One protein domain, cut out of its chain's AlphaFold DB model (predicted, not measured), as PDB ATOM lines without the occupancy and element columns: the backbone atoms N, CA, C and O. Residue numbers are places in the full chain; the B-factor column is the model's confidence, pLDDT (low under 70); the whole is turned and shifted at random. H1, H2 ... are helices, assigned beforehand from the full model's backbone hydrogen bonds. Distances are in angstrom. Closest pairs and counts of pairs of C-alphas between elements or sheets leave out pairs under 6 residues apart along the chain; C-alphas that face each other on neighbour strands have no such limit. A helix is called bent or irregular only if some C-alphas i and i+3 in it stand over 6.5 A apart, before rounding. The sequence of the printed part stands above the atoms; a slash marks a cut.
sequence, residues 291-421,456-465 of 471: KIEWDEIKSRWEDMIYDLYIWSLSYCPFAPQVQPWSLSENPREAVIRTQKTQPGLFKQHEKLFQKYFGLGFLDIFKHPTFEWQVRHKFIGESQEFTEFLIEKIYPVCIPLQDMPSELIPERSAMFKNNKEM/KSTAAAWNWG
ATOM      1  N   LYS A 291     350.006 252.531 210.731       98.19
ATOM      2  CA  LYS A 291     350.613 251.641 211.733       98.19
ATOM      3  C   LYS A 291     350.409 252.196 213.144       98.19
ATOM      4  O   LYS A 291     349.917 251.474 214.001       98.19
ATOM      5  N   ILE A 292     350.694 253.485 213.346       98.12
ATOM      6  CA  ILE A 292     350.500 254.165 214.634       98.12
ATOM      7  C   ILE A 292     349.031 254.120 215.060       98.12
ATOM      8  O   ILE A 292     348.743 253.779 216.200       98.12
ATOM      9  N   GLU A 293     348.098 254.444 214.164       97.94
ATOM     10  CA  GLU A 293     346.667 254.404 214.477       97.94
ATOM     11  C   GLU A 293     346.205 252.986 214.833       97.94
ATOM     12  O   GLU A 293     345.481 252.802 215.811       97.94
ATOM     13  N   TRP A 294     346.666 251.976 214.090       98.50
ATOM     14  CA  TRP A 294     346.377 250.571 214.376       98.50
ATOM     15  C   TRP A 294     346.865 250.149 215.766       98.50
ATOM     16  O   TRP A 294     346.096 249.568 216.536       98.50
ATOM     17  N   ASP A 295     348.124 250.450 216.089       98.06
ATOM     18  CA  ASP A 295     348.745 250.088 217.363       98.06
ATOM     19  C   ASP A 295     348.128 250.860 218.533       98.06
ATOM     20  O   ASP A 295     347.914 250.295 219.605       98.06
ATOM     21  N   GLU A 296     347.768 252.125 218.324       98.19
ATOM     22  CA  GLU A 296     347.106 252.943 219.334       98.19
ATOM     23  C   GLU A 296     345.692 252.422 219.617       98.19
ATOM     24  O   GLU A 296     345.346 252.202 220.776       98.19
ATOM     25  N   ILE A 297     344.885 252.135 218.585       98.62
ATOM     26  CA  ILE A 297     343.569 251.503 218.775       98.62
ATOM     27  C   ILE A 297     343.733 250.179 219.523       98.62
ATOM     28  O   ILE A 297     342.985 249.926 220.469       98.62
ATOM     29  N   LYS A 298     344.725 249.368 219.124       98.06
ATOM     30  CA  LYS A 298     345.054 248.100 219.776       98.06
ATOM     31  C   LYS A 298     345.318 248.271 221.267       98.06
ATOM     32  O   LYS A 298     344.599 247.698 222.082       98.06
ATOM     33  N   SER A 299     346.295 249.102 221.606       97.88
ATOM     34  CA  SER A 299     346.690 249.358 222.988       97.88
ATOM     35  C   SER A 299     345.516 249.855 223.833       97.88
ATOM     36  O   SER A 299     345.342 249.399 224.959       97.88
ATOM     37  N   ARG A 300     344.664 250.740 223.295       98.00
ATOM     38  CA  ARG A 300     343.520 251.275 224.050       98.00
ATOM     39  C   ARG A 300     342.459 250.238 224.357       98.00
ATOM     40  O   ARG A 300     341.875 250.288 225.439       98.00
ATOM     41  N   TRP A 301     342.178 249.322 223.434       97.94
ATOM     42  CA  TRP A 301     341.225 248.268 223.749       97.94
ATOM     43  C   TRP A 301     341.817 247.188 224.658       97.94
ATOM     44  O   TRP A 301     341.079 246.664 225.493       97.94
ATOM     45  N   GLU A 302     343.123 246.910 224.575       97.69
ATOM     46  CA  GLU A 302     343.820 246.026 225.523       97.69
ATOM     47  C   GLU A 302     343.742 246.585 226.951       97.69
ATOM     48  O   GLU A 302     343.355 245.855 227.865       97.69
ATOM     49  N   ASP A 303     343.986 247.889 227.131       97.56
ATOM     50  CA  ASP A 303     343.839 248.577 228.422       97.56
ATOM     51  C   ASP A 303     342.421 248.394 228.996       97.56
ATOM     52  O   ASP A 303     342.248 248.076 230.171       97.56
ATOM     53  N   MET A 304     341.383 248.546 228.164       98.31
ATOM     54  CA  MET A 304     339.991 248.394 228.602       98.31
ATOM     55  C   MET A 304     339.626 246.950 228.973       98.31
ATOM     56  O   MET A 304     338.894 246.742 229.942       98.31
ATOM     57  N   ILE A 305     340.116 245.945 228.240       98.06
ATOM     58  CA  ILE A 305     339.932 244.533 228.620       98.06
ATOM     59  C   ILE A 305     340.662 244.257 229.937       98.06
ATOM     60  O   ILE A 305     340.080 243.660 230.849       98.06
ATOM     61  N   TYR A 306     341.896 244.751 230.073       97.56
ATOM     62  CA  TYR A 306     342.690 244.612 231.288       97.56
ATOM     63  C   TYR A 306     342.017 245.270 232.498       97.56
ATOM     64  O   TYR A 306     341.988 244.677 233.576       97.56
ATOM     65  N   ASP A 307     341.407 246.444 232.329       98.19
ATOM     66  CA  ASP A 307     340.645 247.130 233.372       98.19
ATOM     67  C   ASP A 307     339.496 246.262 233.912       98.19
ATOM     68  O   ASP A 307     339.323 246.139 235.129       98.19
ATOM     69  N   LEU A 308     338.719 245.625 233.027       98.44
ATOM     70  CA  LEU A 308     337.631 244.725 233.428       98.44
ATOM     71  C   LEU A 308     338.171 243.439 234.072       98.44
ATOM     72  O   LEU A 308     337.629 242.967 235.080       98.44
ATOM     73  N   TYR A 309     339.256 242.886 233.526       98.00
ATOM     74  CA  TYR A 309     339.948 241.728 234.086       98.00
ATOM     75  C   TYR A 309     340.428 241.999 235.516       98.00
ATOM     76  O   TYR A 309     340.082 241.245 236.430       98.00
ATOM     77  N   ILE A 310     341.191 243.076 235.728       97.75
ATOM     78  CA  ILE A 310     341.827 243.362 237.015       97.75
ATOM     79  C   ILE A 310     340.795 243.785 238.059       97.75
ATOM     80  O   ILE A 310     340.894 243.385 239.222       97.75
ATOM     81  N   TRP A 311     339.760 244.528 237.650       98.56
ATOM     82  CA  TRP A 311     338.657 244.891 238.533       98.56
ATOM     83  C   TRP A 311     337.890 243.659 239.002       98.56
ATOM     84  O   TRP A 311     337.754 243.448 240.206       98.56
ATOM     85  N   SER A 312     337.447 242.800 238.081       98.38
ATOM     86  CA  SER A 312     336.699 241.591 238.443       98.38
ATOM     87  C   SER A 312     337.539 240.618 239.279       98.38
ATOM     88  O   SER A 312     337.048 240.068 240.266       98.38
ATOM     89  N   LEU A 313     338.830 240.462 238.956       98.12
ATOM     90  CA  LEU A 313     339.758 239.633 239.724       98.12
ATOM     91  C   LEU A 313     339.938 240.141 241.161       98.12
ATOM     92  O   LEU A 313     340.086 239.330 242.071       98.12
ATOM     93  N   SER A 314     339.878 241.457 241.389       98.44
ATOM     94  CA  SER A 314     340.079 242.056 242.718       98.44
ATOM     95  C   SER A 314     339.029 241.635 243.754       98.44
ATOM     96  O   SER A 314     339.281 241.704 244.955       98.44
ATOM     97  N   TYR A 315     337.856 241.164 243.328       98.38
ATOM     98  CA  TYR A 315     336.823 240.646 244.233       98.38
ATOM     99  C   TYR A 315     337.006 239.164 244.581       98.38
ATOM    100  O   TYR A 315     336.337 238.652 245.482       98.38
ATOM    101  N   CYS A 316     337.905 238.454 243.895       98.06
ATOM    102  CA  CYS A 316     338.175 237.055 244.191       98.06
ATOM    103  C   CYS A 316     338.846 236.910 245.570       98.06
ATOM    104  O   CYS A 316     339.754 237.675 245.900       98.06
ATOM    105  N   PRO A 317     338.505 235.874 246.365       96.81
ATOM    106  CA  PRO A 317     339.081 235.681 247.703       96.81
ATOM    107  C   PRO A 317     340.611 235.552 247.736       96.81
ATOM    108  O   PRO A 317     341.225 235.760 248.781       96.81
ATOM    109  N   PHE A 318     341.212 235.176 246.605       97.25
ATOM    110  CA  PHE A 318     342.651 234.981 246.439       97.25
ATOM    111  C   PHE A 318     343.373 236.191 245.808       97.25
ATOM    112  O   PHE A 318     344.566 236.105 245.515       97.25
ATOM    113  N   ALA A 319     342.678 237.313 245.575       97.88
ATOM    114  CA  ALA A 319     343.270 238.498 244.954       97.88
ATOM    115  C   ALA A 319     344.530 239.008 245.693       97.88
ATOM    116  O   ALA A 319     345.550 239.209 245.041       97.88
ATOM    117  N   PRO A 320     344.567 239.124 247.039       98.12
ATOM    118  CA  PRO A 320     345.765 239.616 247.733       98.12
ATOM    119  C   PRO A 320     347.023 238.744 247.552       98.12
ATOM    120  O   PRO A 320     348.121 239.190 247.873       98.12
ATOM    121  N   GLN A 321     346.878 237.494 247.105       97.69
ATOM    122  CA  GLN A 321     347.976 236.538 246.944       97.69
ATOM    123  C   GLN A 321     348.532 236.491 245.516       97.69
ATOM    124  O   GLN A 321     349.574 235.875 245.298       97.69
ATOM    125  N   VAL A 322     347.876 237.137 244.550       96.06
ATOM    126  CA  VAL A 322     348.291 237.134 243.139       96.06
ATOM    127  C   VAL A 322     348.824 238.500 242.710       96.06
ATOM    128  O   VAL A 322     348.552 239.525 243.342       96.06
ATOM    129  N   GLN A 323     349.623 238.521 241.644       94.44
ATOM    130  CA  GLN A 323     350.123 239.768 241.072       94.44
ATOM    131  C   GLN A 323     348.978 240.564 240.412       94.44
ATOM    132  O   GLN A 323     348.065 239.954 239.856       94.44
ATOM    133  N   PRO A 324     349.014 241.910 240.464       95.38
ATOM    134  CA  PRO A 324     350.095 242.733 241.012       95.38
ATOM    135  C   PRO A 324     350.007 242.956 242.534       95.38
ATOM    136  O   PRO A 324     350.971 243.436 243.125       95.38
ATOM    137  N   TRP A 325     348.893 242.618 243.193       97.94
ATOM    138  CA  TRP A 325     348.662 242.999 244.594       97.94
ATOM    139  C   TRP A 325     349.630 242.355 245.583       97.94
ATOM    140  O   TRP A 325     350.013 243.008 246.551       97.94
ATOM    141  N   SER A 326     350.070 241.121 245.331       97.31
ATOM    142  CA  SER A 326     351.039 240.422 246.185       97.31
ATOM    143  C   SER A 326     352.407 241.108 246.273       97.31
ATOM    144  O   SER A 326     353.176 240.810 247.182       97.31
ATOM    145  N   LEU A 327     352.703 242.031 245.352       96.31
ATOM    146  CA  LEU A 327     353.929 242.832 245.342       96.31
ATOM    147  C   LEU A 327     353.793 244.145 246.132       96.31
ATOM    148  O   LEU A 327     354.771 244.875 246.272       96.31
ATOM    149  N   SER A 328     352.596 244.478 246.620       96.75
ATOM    150  CA  SER A 328     352.358 245.679 247.421       96.75
ATOM    151  C   SER A 328     352.769 245.473 248.881       96.75
ATOM    152  O   SER A 328     352.635 244.375 249.415       96.75
ATOM    153  N   GLU A 329     353.184 246.548 249.559       97.12
ATOM    154  CA  GLU A 329     353.414 246.542 251.013       97.12
ATOM    155  C   GLU A 329     352.161 246.112 251.791       97.12
ATOM    156  O   GLU A 329     352.255 245.398 252.790       97.12
ATOM    157  N   ASN A 330     350.977 246.509 251.306       97.81
ATOM    158  CA  ASN A 330     349.691 246.105 251.864       97.81
ATOM    159  C   ASN A 330     348.771 245.542 250.763       97.81
ATOM    160  O   ASN A 330     347.934 246.268 250.214       97.81
ATOM    161  N   PRO A 331     348.873 244.234 250.456       98.12
ATOM    162  CA  PRO A 331     348.113 243.620 249.368       98.12
ATOM    163  C   PRO A 331     346.593 243.765 249.506       98.12
ATOM    164  O   PRO A 331     345.893 243.944 248.515       98.12
ATOM    165  N   ARG A 332     346.058 243.727 250.735       97.88
ATOM    166  CA  ARG A 332     344.609 243.855 250.976       97.88
ATOM    167  C   ARG A 332     344.101 245.257 250.661       97.88
ATOM    168  O   ARG A 332     343.056 245.407 250.038       97.88
ATOM    169  N   GLU A 333     344.838 246.272 251.092       98.12
ATOM    170  CA  GLU A 333     344.499 247.661 250.794       98.12
ATOM    171  C   GLU A 333     344.645 247.960 249.300       98.12
ATOM    172  O   GLU A 333     343.778 248.616 248.725       98.12
ATOM    173  N   ALA A 334     345.671 247.409 248.645       98.19
ATOM    174  CA  ALA A 334     345.840 247.522 247.200       98.19
ATOM    175  C   ALA A 334     344.656 246.906 246.428       98.19
ATOM    176  O   ALA A 334     344.163 247.518 245.482       98.19
ATOM    177  N   VAL A 335     344.153 245.747 246.869       98.56
ATOM    178  CA  VAL A 335     342.939 245.125 246.314       98.56
ATOM    179  C   VAL A 335     341.723 246.040 246.471       98.56
ATOM    180  O   VAL A 335     341.041 246.320 245.487       98.56
ATOM    181  N   ILE A 336     341.472 246.555 247.681       98.06
ATOM    182  CA  ILE A 336     340.349 247.472 247.940       98.06
ATOM    183  C   ILE A 336     340.473 248.728 247.072       98.06
ATOM    184  O   ILE A 336     339.485 249.192 246.505       98.06
ATOM    185  N   ARG A 337     341.685 249.269 246.919       97.81
ATOM    186  CA  ARG A 337     341.931 250.411 246.037       97.81
ATOM    187  C   ARG A 337     341.504 250.091 244.606       97.81
ATOM    188  O   ARG A 337     340.722 250.858 244.054       97.81
ATOM    189  N   THR A 338     341.935 248.960 244.038       98.19
ATOM    190  CA  THR A 338     341.503 248.535 242.696       98.19
ATOM    191  C   THR A 338     339.980 248.426 242.596       98.19
ATOM    192  O   THR A 338     339.403 249.014 241.684       98.19
ATOM    193  N   GLN A 339     339.315 247.774 243.558       98.19
ATOM    194  CA  GLN A 339     337.849 247.650 243.587       98.19
ATOM    195  C   GLN A 339     337.154 249.015 243.484       98.19
ATOM    196  O   GLN A 339     336.180 249.167 242.747       98.19
ATOM    197  N   LYS A 340     337.673 250.024 244.198       97.62
ATOM    198  CA  LYS A 340     337.058 251.356 244.280       97.62
ATOM    199  C   LYS A 340     337.446 252.304 243.145       97.62
ATOM    200  O   LYS A 340     336.682 253.226 242.868       97.62
ATOM    201  N   THR A 341     338.595 252.116 242.491       97.44
ATOM    202  CA  THR A 341     339.083 253.057 241.466       97.44
ATOM    203  C   THR A 341     338.949 252.560 240.033       97.44
ATOM    204  O   THR A 341     338.756 253.384 239.139       97.44
ATOM    205  N   GLN A 342     339.038 251.248 239.787       97.94
ATOM    206  CA  GLN A 342     339.139 250.717 238.424       97.94
ATOM    207  C   GLN A 342     337.942 251.057 237.522       97.94
ATOM    208  O   GLN A 342     338.184 251.468 236.389       97.94
ATOM    209  N   PRO A 343     336.675 251.019 237.985       98.50
ATOM    210  CA  PRO A 343     335.547 251.387 237.127       98.50
ATOM    211  C   PRO A 343     335.605 252.844 236.652       98.50
ATOM    212  O   PRO A 343     335.177 253.172 235.547       98.50
ATOM    213  N   GLY A 344     336.167 253.736 237.477       98.31
ATOM    214  CA  GLY A 344     336.405 255.127 237.100       98.31
ATOM    215  C   GLY A 344     337.466 255.264 236.007       98.31
ATOM    216  O   GLY A 344     337.269 256.047 235.078       98.31
ATOM    217  N   LEU A 345     338.554 254.492 236.098       97.88
ATOM    218  CA  LEU A 345     339.602 254.437 235.071       97.88
ATOM    219  C   LEU A 345     339.046 253.891 233.752       97.88
ATOM    220  O   LEU A 345     339.144 254.573 232.733       97.88
ATOM    221  N   PHE A 346     338.334 252.761 233.808       98.50
ATOM    222  CA  PHE A 346     337.673 252.154 232.654       98.50
ATOM    223  C   PHE A 346     336.761 253.150 231.924       98.50
ATOM    224  O   PHE A 346     336.865 253.331 230.713       98.50
ATOM    225  N   LYS A 347     335.898 253.874 232.655       98.25
ATOM    226  CA  LYS A 347     335.000 254.870 232.042       98.25
ATOM    227  C   LYS A 347     335.735 256.055 231.422       98.25
ATOM    228  O   LYS A 347     335.226 256.642 230.466       98.25
ATOM    229  N   GLN A 348     336.914 256.424 231.926       98.12
ATOM    230  CA  GLN A 348     337.748 257.420 231.249       98.12
ATOM    231  C   GLN A 348     338.373 256.855 229.976       98.12
ATOM    232  O   GLN A 348     338.335 257.544 228.957       98.12
ATOM    233  N   HIS A 349     338.888 255.624 229.995       98.31
ATOM    234  CA  HIS A 349     339.409 254.973 228.792       98.31
ATOM    235  C   HIS A 349     338.331 254.840 227.711       98.31
ATOM    236  O   HIS A 349     338.545 255.313 226.598       98.31
ATOM    237  N   GLU A 350     337.133 254.353 228.052       98.31
ATOM    238  CA  GLU A 350     335.991 254.254 227.131       98.31
ATOM    239  C   GLU A 350     335.616 255.623 226.532       98.31
ATOM    240  O   GLU A 350     335.443 255.766 225.320       98.31
ATOM    241  N   LYS A 351     335.563 256.674 227.362       98.38
ATOM    242  CA  LYS A 351     335.292 258.043 226.899       98.38
ATOM    243  C   LYS A 351     336.365 258.556 225.935       98.38
ATOM    244  O   LYS A 351     336.032 259.232 224.960       98.38
ATOM    245  N   LEU A 352     337.643 258.319 226.230       98.06
ATOM    246  CA  LEU A 352     338.751 258.757 225.379       98.06
ATOM    247  C   LEU A 352     338.775 257.972 224.066       98.06
ATOM    248  O   LEU A 352     338.978 258.580 223.016       98.06
ATOM    249  N   PHE A 353     338.485 256.673 224.116       98.31
ATOM    250  CA  PHE A 353     338.389 255.814 222.944       98.31
ATOM    251  C   PHE A 353     337.289 256.298 221.990       98.31
ATOM    252  O   PHE A 353     337.555 256.570 220.818       98.31
ATOM    253  N   GLN A 354     336.101 256.595 222.528       98.38
ATOM    254  CA  GLN A 354     335.008 257.184 221.755       98.38
ATOM    255  C   GLN A 354     335.362 258.570 221.203       98.38
ATOM    256  O   GLN A 354     335.001 258.897 220.073       98.38
ATOM    257  N   LYS A 355     336.047 259.411 221.990       98.25
ATOM    258  CA  LYS A 355     336.403 260.779 221.587       98.25
ATOM    259  C   LYS A 355     337.395 260.804 220.424       98.25
ATOM    260  O   LYS A 355     337.246 261.651 219.547       98.25
ATOM    261  N   TYR A 356     338.426 259.961 220.465       97.69
ATOM    262  CA  TYR A 356     339.540 260.035 219.515       97.69
ATOM    263  C   TYR A 356     339.408 259.070 218.336       97.69
ATOM    264  O   TYR A 356     339.867 259.418 217.255       97.69
ATOM    265  N   PHE A 357     338.734 257.928 218.508       97.50
ATOM    266  CA  PHE A 357     338.587 256.913 217.453       97.50
ATOM    267  C   PHE A 357     337.140 256.713 217.003       97.50
ATOM    268  O   PHE A 357     336.885 256.006 216.036       97.50
ATOM    269  N   GLY A 358     336.169 257.324 217.689       97.81
ATOM    270  CA  GLY A 358     334.756 257.123 217.376       97.81
ATOM    271  C   GLY A 358     334.229 255.734 217.753       97.81
ATOM    272  O   GLY A 358     333.121 255.398 217.348       97.81
ATOM    273  N   LEU A 359     334.999 254.958 218.522       98.25
ATOM    274  CA  LEU A 359     334.696 253.579 218.896       98.25
ATOM    275  C   LEU A 359     334.260 253.494 220.364       98.25
ATOM    276  O   LEU A 359     334.935 254.023 221.251       98.25
ATOM    277  N   GLY A 360     333.159 252.793 220.623       97.12
ATOM    278  CA  GLY A 360     332.760 252.368 221.960       97.12
ATOM    279  C   GLY A 360     333.367 251.013 222.334       97.12
ATOM    280  O   GLY A 360     333.953 250.318 221.503       97.12
ATOM    281  N   PHE A 361     333.181 250.591 223.589       98.00
ATOM    282  CA  PHE A 361     333.697 249.300 224.065       98.00
ATOM    283  C   PHE A 361     333.200 248.117 223.215       98.00
ATOM    284  O   PHE A 361     333.960 247.235 222.835       98.00
ATOM    285  N   LEU A 362     331.924 248.113 222.838       97.62
ATOM    286  CA  LEU A 362     331.349 247.012 222.061       97.62
ATOM    287  C   LEU A 362     331.797 246.999 220.589       97.62
ATOM    288  O   LEU A 362     331.697 245.964 219.925       97.62
ATOM    289  N   ASP A 363     332.312 248.122 220.082       97.69
ATOM    290  CA  ASP A 363     332.822 248.223 218.714       97.69
ATOM    291  C   ASP A 363     334.183 247.534 218.560       97.69
ATOM    292  O   ASP A 363     334.484 247.045 217.471       97.69
ATOM    293  N   ILE A 364     334.955 247.395 219.649       97.75
ATOM    294  CA  ILE A 364     336.232 246.654 219.698       97.75
ATOM    295  C   ILE A 364     336.072 245.285 219.039       97.75
ATOM    296  O   ILE A 364     336.818 244.922 218.135       97.75
ATOM    297  N   PHE A 365     335.036 244.553 219.442       97.25
ATOM    298  CA  PHE A 365     334.784 243.167 219.050       97.25
ATOM    299  C   PHE A 365     334.279 243.003 217.613       97.25
ATOM    300  O   PHE A 365     334.014 241.886 217.175       97.25
ATOM    301  N   LYS A 366     334.113 244.108 216.885       95.62
ATOM    302  CA  LYS A 366     333.805 244.152 215.449       95.62
ATOM    303  C   LYS A 366     334.921 244.839 214.660       95.62
ATOM    304  O   LYS A 366     334.851 244.897 213.434       95.62
ATOM    305  N   HIS A 367     335.913 245.396 215.351       97.50
ATOM    306  CA  HIS A 367     336.966 246.185 214.746       97.50
ATOM    307  C   HIS A 367     338.048 245.274 214.139       97.50
ATOM    308  O   HIS A 367     338.422 244.273 214.765       97.50
ATOM    309  N   PRO A 368     338.619 245.628 212.970       97.75
ATOM    310  CA  PRO A 368     339.661 244.833 212.321       97.75
ATOM    311  C   PRO A 368     340.877 244.531 213.206       97.75
ATOM    312  O   PRO A 368     341.477 243.470 213.069       97.75
ATOM    313  N   THR A 369     341.229 245.421 214.141       98.12
ATOM    314  CA  THR A 369     342.349 245.192 215.073       98.12
ATOM    315  C   THR A 369     342.111 243.987 215.978       98.12
ATOM    316  O   THR A 369     343.037 243.213 216.197       98.12
ATOM    317  N   PHE A 370     340.890 243.807 216.492       97.88
ATOM    318  CA  PHE A 370     340.561 242.692 217.381       97.88
ATOM    319  C   PHE A 370     340.452 241.383 216.592       97.88
ATOM    320  O   PHE A 370     341.076 240.389 216.959       97.88
ATOM    321  N   GLU A 371     339.752 241.409 215.449       97.19
ATOM    322  CA  GLU A 371     339.690 240.270 214.523       97.19
ATOM    323  C   GLU A 371     341.096 239.779 214.152       97.19
ATOM    324  O   GLU A 371     341.368 238.577 214.161       97.19
ATOM    325  N   TRP A 372     342.005 240.710 213.860       97.56
ATOM    326  CA  TRP A 372     343.386 240.396 213.528       97.56
ATOM    327  C   TRP A 372     344.108 239.657 214.649       97.56
ATOM    328  O   TRP A 372     344.750 238.640 214.380       97.56
ATOM    329  N   GLN A 373     344.000 240.141 215.892       97.00
ATOM    330  CA  GLN A 373     344.634 239.481 217.033       97.00
ATOM    331  C   GLN A 373     344.055 238.078 217.257       97.00
ATOM    332  O   GLN A 373     344.811 237.158 217.555       97.00
ATOM    333  N   VAL A 374     342.744 237.879 217.073       96.19
ATOM    334  CA  VAL A 374     342.117 236.550 217.190       96.19
ATOM    335  C   VAL A 374     342.638 235.610 216.101       96.19
ATOM    336  O   VAL A 374     343.087 234.503 216.401       96.19
ATOM    337  N   ARG A 375     342.631 236.048 214.834       95.00
ATOM    338  CA  ARG A 375     343.074 235.234 213.687       95.00
ATOM    339  C   ARG A 375     344.535 234.805 213.792       95.00
ATOM    340  O   ARG A 375     344.858 233.677 213.432       95.00
ATOM    341  N   HIS A 376     345.389 235.683 214.311       95.81
ATOM    342  CA  HIS A 376     346.818 235.425 214.492       95.81
ATOM    343  C   HIS A 376     347.175 234.937 215.902       95.81
ATOM    344  O   HIS A 376     348.352 234.819 216.224       95.81
ATOM    345  N   LYS A 377     346.171 234.609 216.731       95.56
ATOM    346  CA  LYS A 377     346.331 234.030 218.078       95.56
ATOM    347  C   LYS A 377     347.076 234.922 219.078       95.56
ATOM    348  O   LYS A 377     347.519 234.433 220.110       95.56
ATOM    349  N   PHE A 378     347.146 236.224 218.819       95.44
ATOM    350  CA  PHE A 378     347.788 237.201 219.696       95.44
ATOM    351  C   PHE A 378     346.952 237.578 220.927       95.44
ATOM    352  O   PHE A 378     347.512 238.115 221.878       95.44
ATOM    353  N   ILE A 379     345.636 237.320 220.933       94.75
ATOM    354  CA  ILE A 379     344.799 237.596 222.113       94.75
ATOM    355  C   ILE A 379     345.235 236.707 223.284       94.75
ATOM    356  O   ILE A 379     345.267 235.478 223.155       94.75
ATOM    357  N   GLY A 380     345.537 237.343 224.420       94.19
ATOM    358  CA  GLY A 380     345.955 236.699 225.666       94.19
ATOM    359  C   GLY A 380     344.835 235.909 226.337       94.19
ATOM    360  O   GLY A 380     345.047 234.797 226.820       94.19
ATOM    361  N   GLU A 381     343.639 236.479 226.341       96.50
ATOM    362  CA  GLU A 381     342.447 235.975 227.006       96.50
ATOM    363  C   GLU A 381     341.767 234.872 226.190       96.50
ATOM    364  O   GLU A 381     341.823 234.866 224.969       96.50
ATOM    365  N   SER A 382     341.077 233.929 226.825       97.50
ATOM    366  CA  SER A 382     340.247 232.954 226.117       97.50
ATOM    367  C   SER A 382     338.959 233.588 225.589       97.50
ATOM    368  O   SER A 382     338.518 234.641 226.063       97.50
ATOM    369  N   GLN A 383     338.311 232.907 224.640       97.62
ATOM    370  CA  GLN A 383     337.016 233.343 224.126       97.62
ATOM    371  C   GLN A 383     335.944 233.367 225.227       97.62
ATOM    372  O   GLN A 383     335.305 234.396 225.417       97.62
ATOM    373  N   GLU A 384     335.800 232.282 225.999       96.94
ATOM    374  CA  GLU A 384     334.824 232.182 227.103       96.94
ATOM    375  C   GLU A 384     335.045 233.285 228.149       96.94
ATOM    376  O   GLU A 384     334.092 233.881 228.652       96.94
ATOM    377  N   PHE A 385     336.306 233.595 228.467       97.88
ATOM    378  CA  PHE A 385     336.621 234.656 229.418       97.88
ATOM    379  C   PHE A 385     336.307 236.043 228.855       97.88
ATOM    380  O   PHE A 385     335.747 236.882 229.558       97.88
ATOM    381  N   THR A 386     336.601 236.273 227.575       98.00
ATOM    382  CA  THR A 386     336.267 237.529 226.897       98.00
ATOM    383  C   THR A 386     334.754 237.738 226.833       98.00
ATOM    384  O   THR A 386     334.277 238.817 227.170       98.00
ATOM    385  N   GLU A 387     333.983 236.703 226.488       97.69
ATOM    386  CA  GLU A 387     332.516 236.729 226.528       97.69
ATOM    387  C   GLU A 387     332.015 237.059 227.943       97.69
ATOM    388  O   GLU A 387     331.188 237.951 228.108       97.69
ATOM    389  N   PHE A 388     332.578 236.450 228.989       97.94
ATOM    390  CA  PHE A 388     332.238 236.793 230.373       97.94
ATOM    391  C   PHE A 388     332.533 238.261 230.725       97.94
ATOM    392  O   PHE A 388     331.697 238.927 231.347       97.94
ATOM    393  N   LEU A 389     333.682 238.803 230.308       98.25
ATOM    394  CA  LEU A 389     333.997 240.217 230.529       98.25
ATOM    395  C   LEU A 389     332.976 241.137 229.842       98.25
ATOM    396  O   LEU A 389     332.547 242.119 230.448       98.25
ATOM    397  N   ILE A 390     332.553 240.802 228.621       98.19
ATOM    398  CA  ILE A 390     331.583 241.586 227.844       98.19
ATOM    399  C   ILE A 390     330.176 241.487 228.433       98.19
ATOM    400  O   ILE A 390     329.525 242.504 228.655       98.19
ATOM    401  N   GLU A 391     329.687 240.272 228.668       97.81
ATOM    402  CA  GLU A 391     328.281 240.033 229.006       97.81
ATOM    403  C   GLU A 391     327.982 240.240 230.495       97.81
ATOM    404  O   GLU A 391     326.852 240.560 230.863       97.81
ATOM    405  N   LYS A 392     328.966 240.007 231.376       97.81
ATOM    406  CA  LYS A 392     328.752 239.980 232.833       97.81
ATOM    407  C   LYS A 392     329.435 241.122 233.559       97.81
ATOM    408  O   LYS A 392     328.824 241.710 234.446       97.81
ATOM    409  N   ILE A 393     330.681 241.440 233.207       98.12
ATOM    410  CA  ILE A 393     331.477 242.427 233.951       98.12
ATOM    411  C   ILE A 393     331.251 243.845 233.437       98.12
ATOM    412  O   ILE A 393     331.000 244.747 234.237       98.12
ATOM    413  N   TYR A 394     331.296 244.061 232.123       98.19
ATOM    414  CA  TYR A 394     331.114 245.386 231.531       98.19
ATOM    415  C   TYR A 394     329.813 246.093 231.974       98.19
ATOM    416  O   TYR A 394     329.905 247.259 232.373       98.19
ATOM    417  N   PRO A 395     328.630 245.435 232.020       97.56
ATOM    418  CA  PRO A 395     327.383 246.099 232.418       97.56
ATOM    419  C   PRO A 395     327.359 246.583 233.873       97.56
ATOM    420  O   PRO A 395     326.617 247.508 234.199       97.56
ATOM    421  N   VAL A 396     328.157 245.963 234.747       97.56
ATOM    422  CA  VAL A 396     328.176 246.240 236.195       97.56
ATOM    423  C   VAL A 396     329.429 246.997 236.642       97.56
ATOM    424  O   VAL A 396     329.512 247.416 237.794       97.56
ATOM    425  N   CYS A 397     330.390 247.222 235.738       97.50
ATOM    426  CA  CYS A 397     331.587 248.030 235.967       97.50
ATOM    427  C   CYS A 397     331.239 249.529 235.976       97.50
ATOM    428  O   CYS A 397     331.513 250.287 235.039       97.50
ATOM    429  N   ILE A 398     330.575 249.957 237.051       97.00
ATOM    430  CA  ILE A 398     330.046 251.310 237.227       97.00
ATOM    431  C   ILE A 398     330.817 252.009 238.358       97.00
ATOM    432  O   ILE A 398     330.977 251.433 239.437       97.00
ATOM    433  N   PRO A 399     331.296 253.256 238.164       97.69
ATOM    434  CA  PRO A 399     331.972 254.012 239.214       97.69
ATOM    435  C   PRO A 399     331.186 254.036 240.525       97.69
ATOM    436  O   PRO A 399     329.988 254.317 240.534       97.69
ATOM    437  N   LEU A 400     331.897 253.792 241.630       93.69
ATOM    438  CA  LEU A 400     331.359 253.757 242.995       93.69
ATOM    439  C   LEU A 400     330.372 252.609 243.280       93.69
ATOM    440  O   LEU A 400     329.760 252.604 244.347       93.69
ATOM    441  N   GLN A 401     330.236 251.635 242.376       95.69
ATOM    442  CA  GLN A 401     329.478 250.409 242.616       95.69
ATOM    443  C   GLN A 401     330.416 249.223 242.830       95.69
ATOM    444  O   GLN A 401     331.506 249.163 242.262       95.69
ATOM    445  N   ASP A 402     329.987 248.295 243.684       97.00
ATOM    446  CA  ASP A 402     330.683 247.029 243.885       97.00
ATOM    447  C   ASP A 402     330.189 245.974 242.895       97.00
ATOM    448  O   ASP A 402     329.030 245.995 242.476       97.00
ATOM    449  N   MET A 403     331.066 245.028 242.549       97.50
ATOM    450  CA  MET A 403     330.678 243.888 241.725       97.50
ATOM    451  C   MET A 403     329.577 243.075 242.434       97.50
ATOM    452  O   MET A 403     329.726 242.774 243.625       97.50
ATOM    453  N   PRO A 404     328.496 242.688 241.731       98.12
ATOM    454  CA  PRO A 404     327.454 241.842 242.300       98.12
ATOM    455  C   PRO A 404     328.027 240.544 242.874       98.12
ATOM    456  O   PRO A 404     328.892 239.899 242.269       98.12
ATOM    457  N   SER A 405     327.567 240.163 244.066       97.25
ATOM    458  CA  SER A 405     328.157 239.056 244.825       97.25
ATOM    459  C   SER A 405     327.956 237.703 244.143       97.25
ATOM    460  O   SER A 405     328.785 236.808 244.300       97.25
ATOM    461  N   GLU A 406     326.911 237.573 243.327       97.44
ATOM    462  CA  GLU A 406     326.615 236.411 242.497       97.44
ATOM    463  C   GLU A 406     327.655 236.156 241.393       97.44
ATOM    464  O   GLU A 406     327.824 235.007 240.990       97.44
ATOM    465  N   LEU A 407     328.402 237.179 240.949       98.12
ATOM    466  CA  LEU A 407     329.438 237.036 239.915       98.12
ATOM    467  C   LEU A 407     330.798 236.606 240.488       98.12
ATOM    468  O   LEU A 407     331.647 236.092 239.758       98.12
ATOM    469  N   ILE A 408     331.025 236.778 241.797       98.25
ATOM    470  CA  ILE A 408     332.311 236.458 242.448       98.25
ATOM    471  C   ILE A 408     332.662 234.962 242.335       98.25
ATOM    472  O   ILE A 408     333.814 234.652 241.998       98.25
ATOM    473  N   PRO A 409     331.738 234.007 242.593       98.19
ATOM    474  CA  PRO A 409     332.033 232.584 242.444       98.19
ATOM    475  C   PRO A 409     332.356 232.191 241.001       98.19
ATOM    476  O   PRO A 409     333.301 231.433 240.786       98.19
ATOM    477  N   GLU A 410     331.620 232.730 240.024       97.94
ATOM    478  CA  GLU A 410     331.834 232.466 238.594       97.94
ATOM    479  C   GLU A 410     333.211 232.974 238.145       97.94
ATOM    480  O   GLU A 410     334.029 232.201 237.641       97.94
ATOM    481  N   ARG A 411     333.537 234.234 238.469       97.62
ATOM    482  CA  ARG A 411     334.856 234.825 238.213       97.62
ATOM    483  C   ARG A 411     335.984 234.020 238.858       97.62
ATOM    484  O   ARG A 411     337.012 233.776 238.222       97.62
ATOM    485  N   SER A 412     335.803 233.597 240.112       97.81
ATOM    486  CA  SER A 412     336.783 232.787 240.848       97.81
ATOM    487  C   SER A 412     337.001 231.415 240.206       97.81
ATOM    488  O   SER A 412     338.118 230.894 240.241       97.81
ATOM    489  N   ALA A 413     335.948 230.815 239.648       97.75
ATOM    490  CA  ALA A 413     336.023 229.524 238.978       97.75
ATOM    491  C   ALA A 413     336.832 229.607 237.677       97.75
ATOM    492  O   ALA A 413     337.626 228.707 237.414       97.75
ATOM    493  N   MET A 414     336.699 230.690 236.902       97.31
ATOM    494  CA  MET A 414     337.471 230.877 235.666       97.31
ATOM    495  C   MET A 414     338.985 230.877 235.914       97.31
ATOM    496  O   MET A 414     339.710 230.160 235.225       97.31
ATOM    497  N   PHE A 415     339.448 231.584 236.951       95.81
ATOM    498  CA  PHE A 415     340.856 231.576 237.362       95.81
ATOM    499  C   PHE A 415     341.305 230.181 237.819       95.81
ATOM    500  O   PHE A 415     342.261 229.619 237.293       95.81
ATOM    501  N   LYS A 416     340.583 229.576 238.776       95.44
ATOM    502  CA  LYS A 416     340.958 228.276 239.366       95.44
ATOM    503  C   LYS A 416     340.994 227.140 238.347       95.44
ATOM    504  O   LYS A 416     341.780 226.210 238.506       95.44
ATOM    505  N   ASN A 417     340.148 227.216 237.326       96.75
ATOM    506  CA  ASN A 417     340.062 226.208 236.279       96.75
ATOM    507  C   ASN A 417     341.004 226.500 235.099       96.75
ATOM    508  O   ASN A 417     340.964 225.762 234.122       96.75
ATOM    509  N   ASN A 418     341.849 227.540 235.162       96.25
ATOM    510  CA  ASN A 418     342.708 227.984 234.057       96.25
ATOM    511  C   ASN A 418     341.918 228.253 232.765       96.25
ATOM    512  O   ASN A 418     342.326 227.835 231.687       96.25
ATOM    513  N   LYS A 419     340.761 228.911 232.865       97.31
ATOM    514  CA  LYS A 419     339.926 229.252 231.702       97.31
ATOM    515  C   LYS A 419     340.171 230.656 231.159       97.31
ATOM    516  O   LYS A 419     339.600 231.007 230.138       97.31
ATOM    517  N   GLU A 420     340.984 231.468 231.825       96.50
ATOM    518  CA  GLU A 420     341.180 232.877 231.458       96.50
ATOM    519  C   GLU A 420     342.057 233.062 230.229       96.50
ATOM    520  O   GLU A 420     341.828 233.984 229.462       96.50
ATOM    521  N   MET A 421     343.053 232.195 230.045       96.25
ATOM    522  CA  MET A 421     344.074 232.351 229.012       96.25
ATOM    523  C   MET A 421     343.670 231.650 227.720       96.25
ATOM    524  O   MET A 421     343.078 230.570 227.737       96.25
ATOM    525  N   LYS A 456     348.758 226.142 229.666       94.88
ATOM    526  CA  LYS A 456     348.067 225.274 230.640       94.88
ATOM    527  C   LYS A 456     346.564 225.562 230.709       94.88
ATOM    528  O   LYS A 456     345.890 225.070 231.615       94.88
ATOM    529  N   SER A 457     346.061 226.397 229.800       96.31
ATOM    530  CA  SER A 457     344.648 226.748 229.736       96.31
ATOM    531  C   SER A 457     343.783 225.524 229.449       96.31
ATOM    532  O   SER A 457     344.152 224.660 228.654       96.31
ATOM    533  N   THR A 458     342.619 225.462 230.092       97.19
ATOM    534  CA  THR A 458     341.581 224.454 229.826       97.19
ATOM    535  C   THR A 458     340.443 224.996 228.960       97.19
ATOM    536  O   THR A 458     339.479 224.275 228.693       97.19
ATOM    537  N   ALA A 459     340.525 226.261 228.535       97.25
ATOM    538  CA  ALA A 459     339.535 226.862 227.654       97.25
ATOM    539  C   ALA A 459     339.569 226.237 226.250       97.25
ATOM    540  O   ALA A 459     340.558 225.629 225.834       97.25
ATOM    541  N   ALA A 460     338.479 226.412 225.502       96.00
ATOM    542  CA  ALA A 460     338.462 226.094 224.080       96.00
ATOM    543  C   ALA A 460     339.329 227.089 223.291       96.00
ATOM    544  O   ALA A 460     339.505 228.242 223.694       96.00
ATOM    545  N   ALA A 461     339.869 226.634 222.158       95.69
ATOM    546  CA  ALA A 461     340.569 227.514 221.230       95.69
ATOM    547  C   ALA A 461     339.611 228.574 220.672       95.69
ATOM    548  O   ALA A 461     338.426 228.303 220.471       95.69
ATOM    549  N   TRP A 462     340.142 229.767 220.404       96.12
ATOM    550  CA  TRP A 462     339.372 230.848 219.798       96.12
ATOM    551  C   TRP A 462     338.760 230.441 218.459       96.12
ATOM    552  O   TRP A 462     339.447 229.914 217.581       96.12
ATOM    553  N   ASN A 463     337.488 230.783 218.274       94.69
ATOM    554  CA  ASN A 463     336.778 230.640 217.017       94.69
ATOM    555  C   ASN A 463     336.042 231.939 216.670       94.69
ATOM    556  O   ASN A 463     334.911 232.176 217.085       94.69
ATOM    557  N   TRP A 464     336.672 232.764 215.831       93.31
ATOM    558  CA  TRP A 464     336.085 234.018 215.348       93.31
ATOM    559  C   TRP A 464     334.699 233.840 214.703       93.31
ATOM    560  O   TRP A 464     333.809 234.674 214.866       93.31
ATOM    561  N   GLY A 465     334.487 232.731 213.987       92.12
ATOM    562  CA  GLY A 465     333.219 232.443 213.317       92.12
ATOM    563  C   GLY A 465     332.063 232.221 214.293       92.12
ATOM    564  O   GLY A 465     330.930 232.596 213.981       92.12
TER     565      GLY A 465
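AT A GLANCE: This is residues 291 to 421 and 456 to 465 of the 471 residues of an uncharacterized protein of Bacteroidales bacterium (UniProt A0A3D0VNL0). A long helix, H1, runs through the middle, with arm H2b of the bent helix H2 side by side with it and running back, and H4, H5 and H6 meeting H1 at large angles one after another along its length. Arm H2a turns off at the far end of H1, and short H3 packs on H1 with few contacts. The printed part has 141 residues with six named helices, H1 to H6 in chain order, and no named strand; the class is all helix. It is compact, with a radius of gyration of the C-alphas of 15.2 A and spans of 40 by 35 by 28 A.

IN THESE COORDINATES: H1, residues 291 to 314, is 34.1 A long and begins at C-alpha 291 (350.613, 251.641, 211.733). H2, residues 331 to 357, was assigned as one helix by its hydrogen bonds but is bent, with C-alphas 340 and 343 7.3 A apart; its arms are H2a, residues 331 to 340, 14.4 A, and H2b, residues 343 to 357, 20.7 A. H3 is residues 361 to 364, 5.7 A, and H4 is 368 to 375, 10.3 A. H5, residues 383 to 396, 19.8 A, is irregular, but only just: C-alphas 391 and 394 are 6.6 A apart. H6, residues 407 to 416, 14.5 A, ends at C-alpha 416 (340.958, 228.276, 239.366).

HOW THE PARTS SIT: H1 is the hub. It touches H2b at a shallow tilt of 17 degrees, opposite ways; the closest C-alphas, of Asp 307 and Phe 346, are 5.9 A apart. H5 touches H1, only just about perpendicular at 72 degrees, closest at the C-alphas of Leu 308 and Leu 389, 6.5 A. H4 and H5 are apart. Every O i to N i+4 pair is within hydrogen-bond range in H1, H2a, H2b and H4, against 7 of 10 in H5 and 5 of 6 in H6; H3 is too short for one.

THE WHOLE: The C-alphas farthest apart, of Glu 329 and Gly 465, are 45.0 A apart. Residues 422 to 455 are not printed, and C-alphas 421 and 456 are 8.3 A apart across the cut. The link from H1 to H2 is long, 16 residues. No printed residue is under 70 in pLDDT.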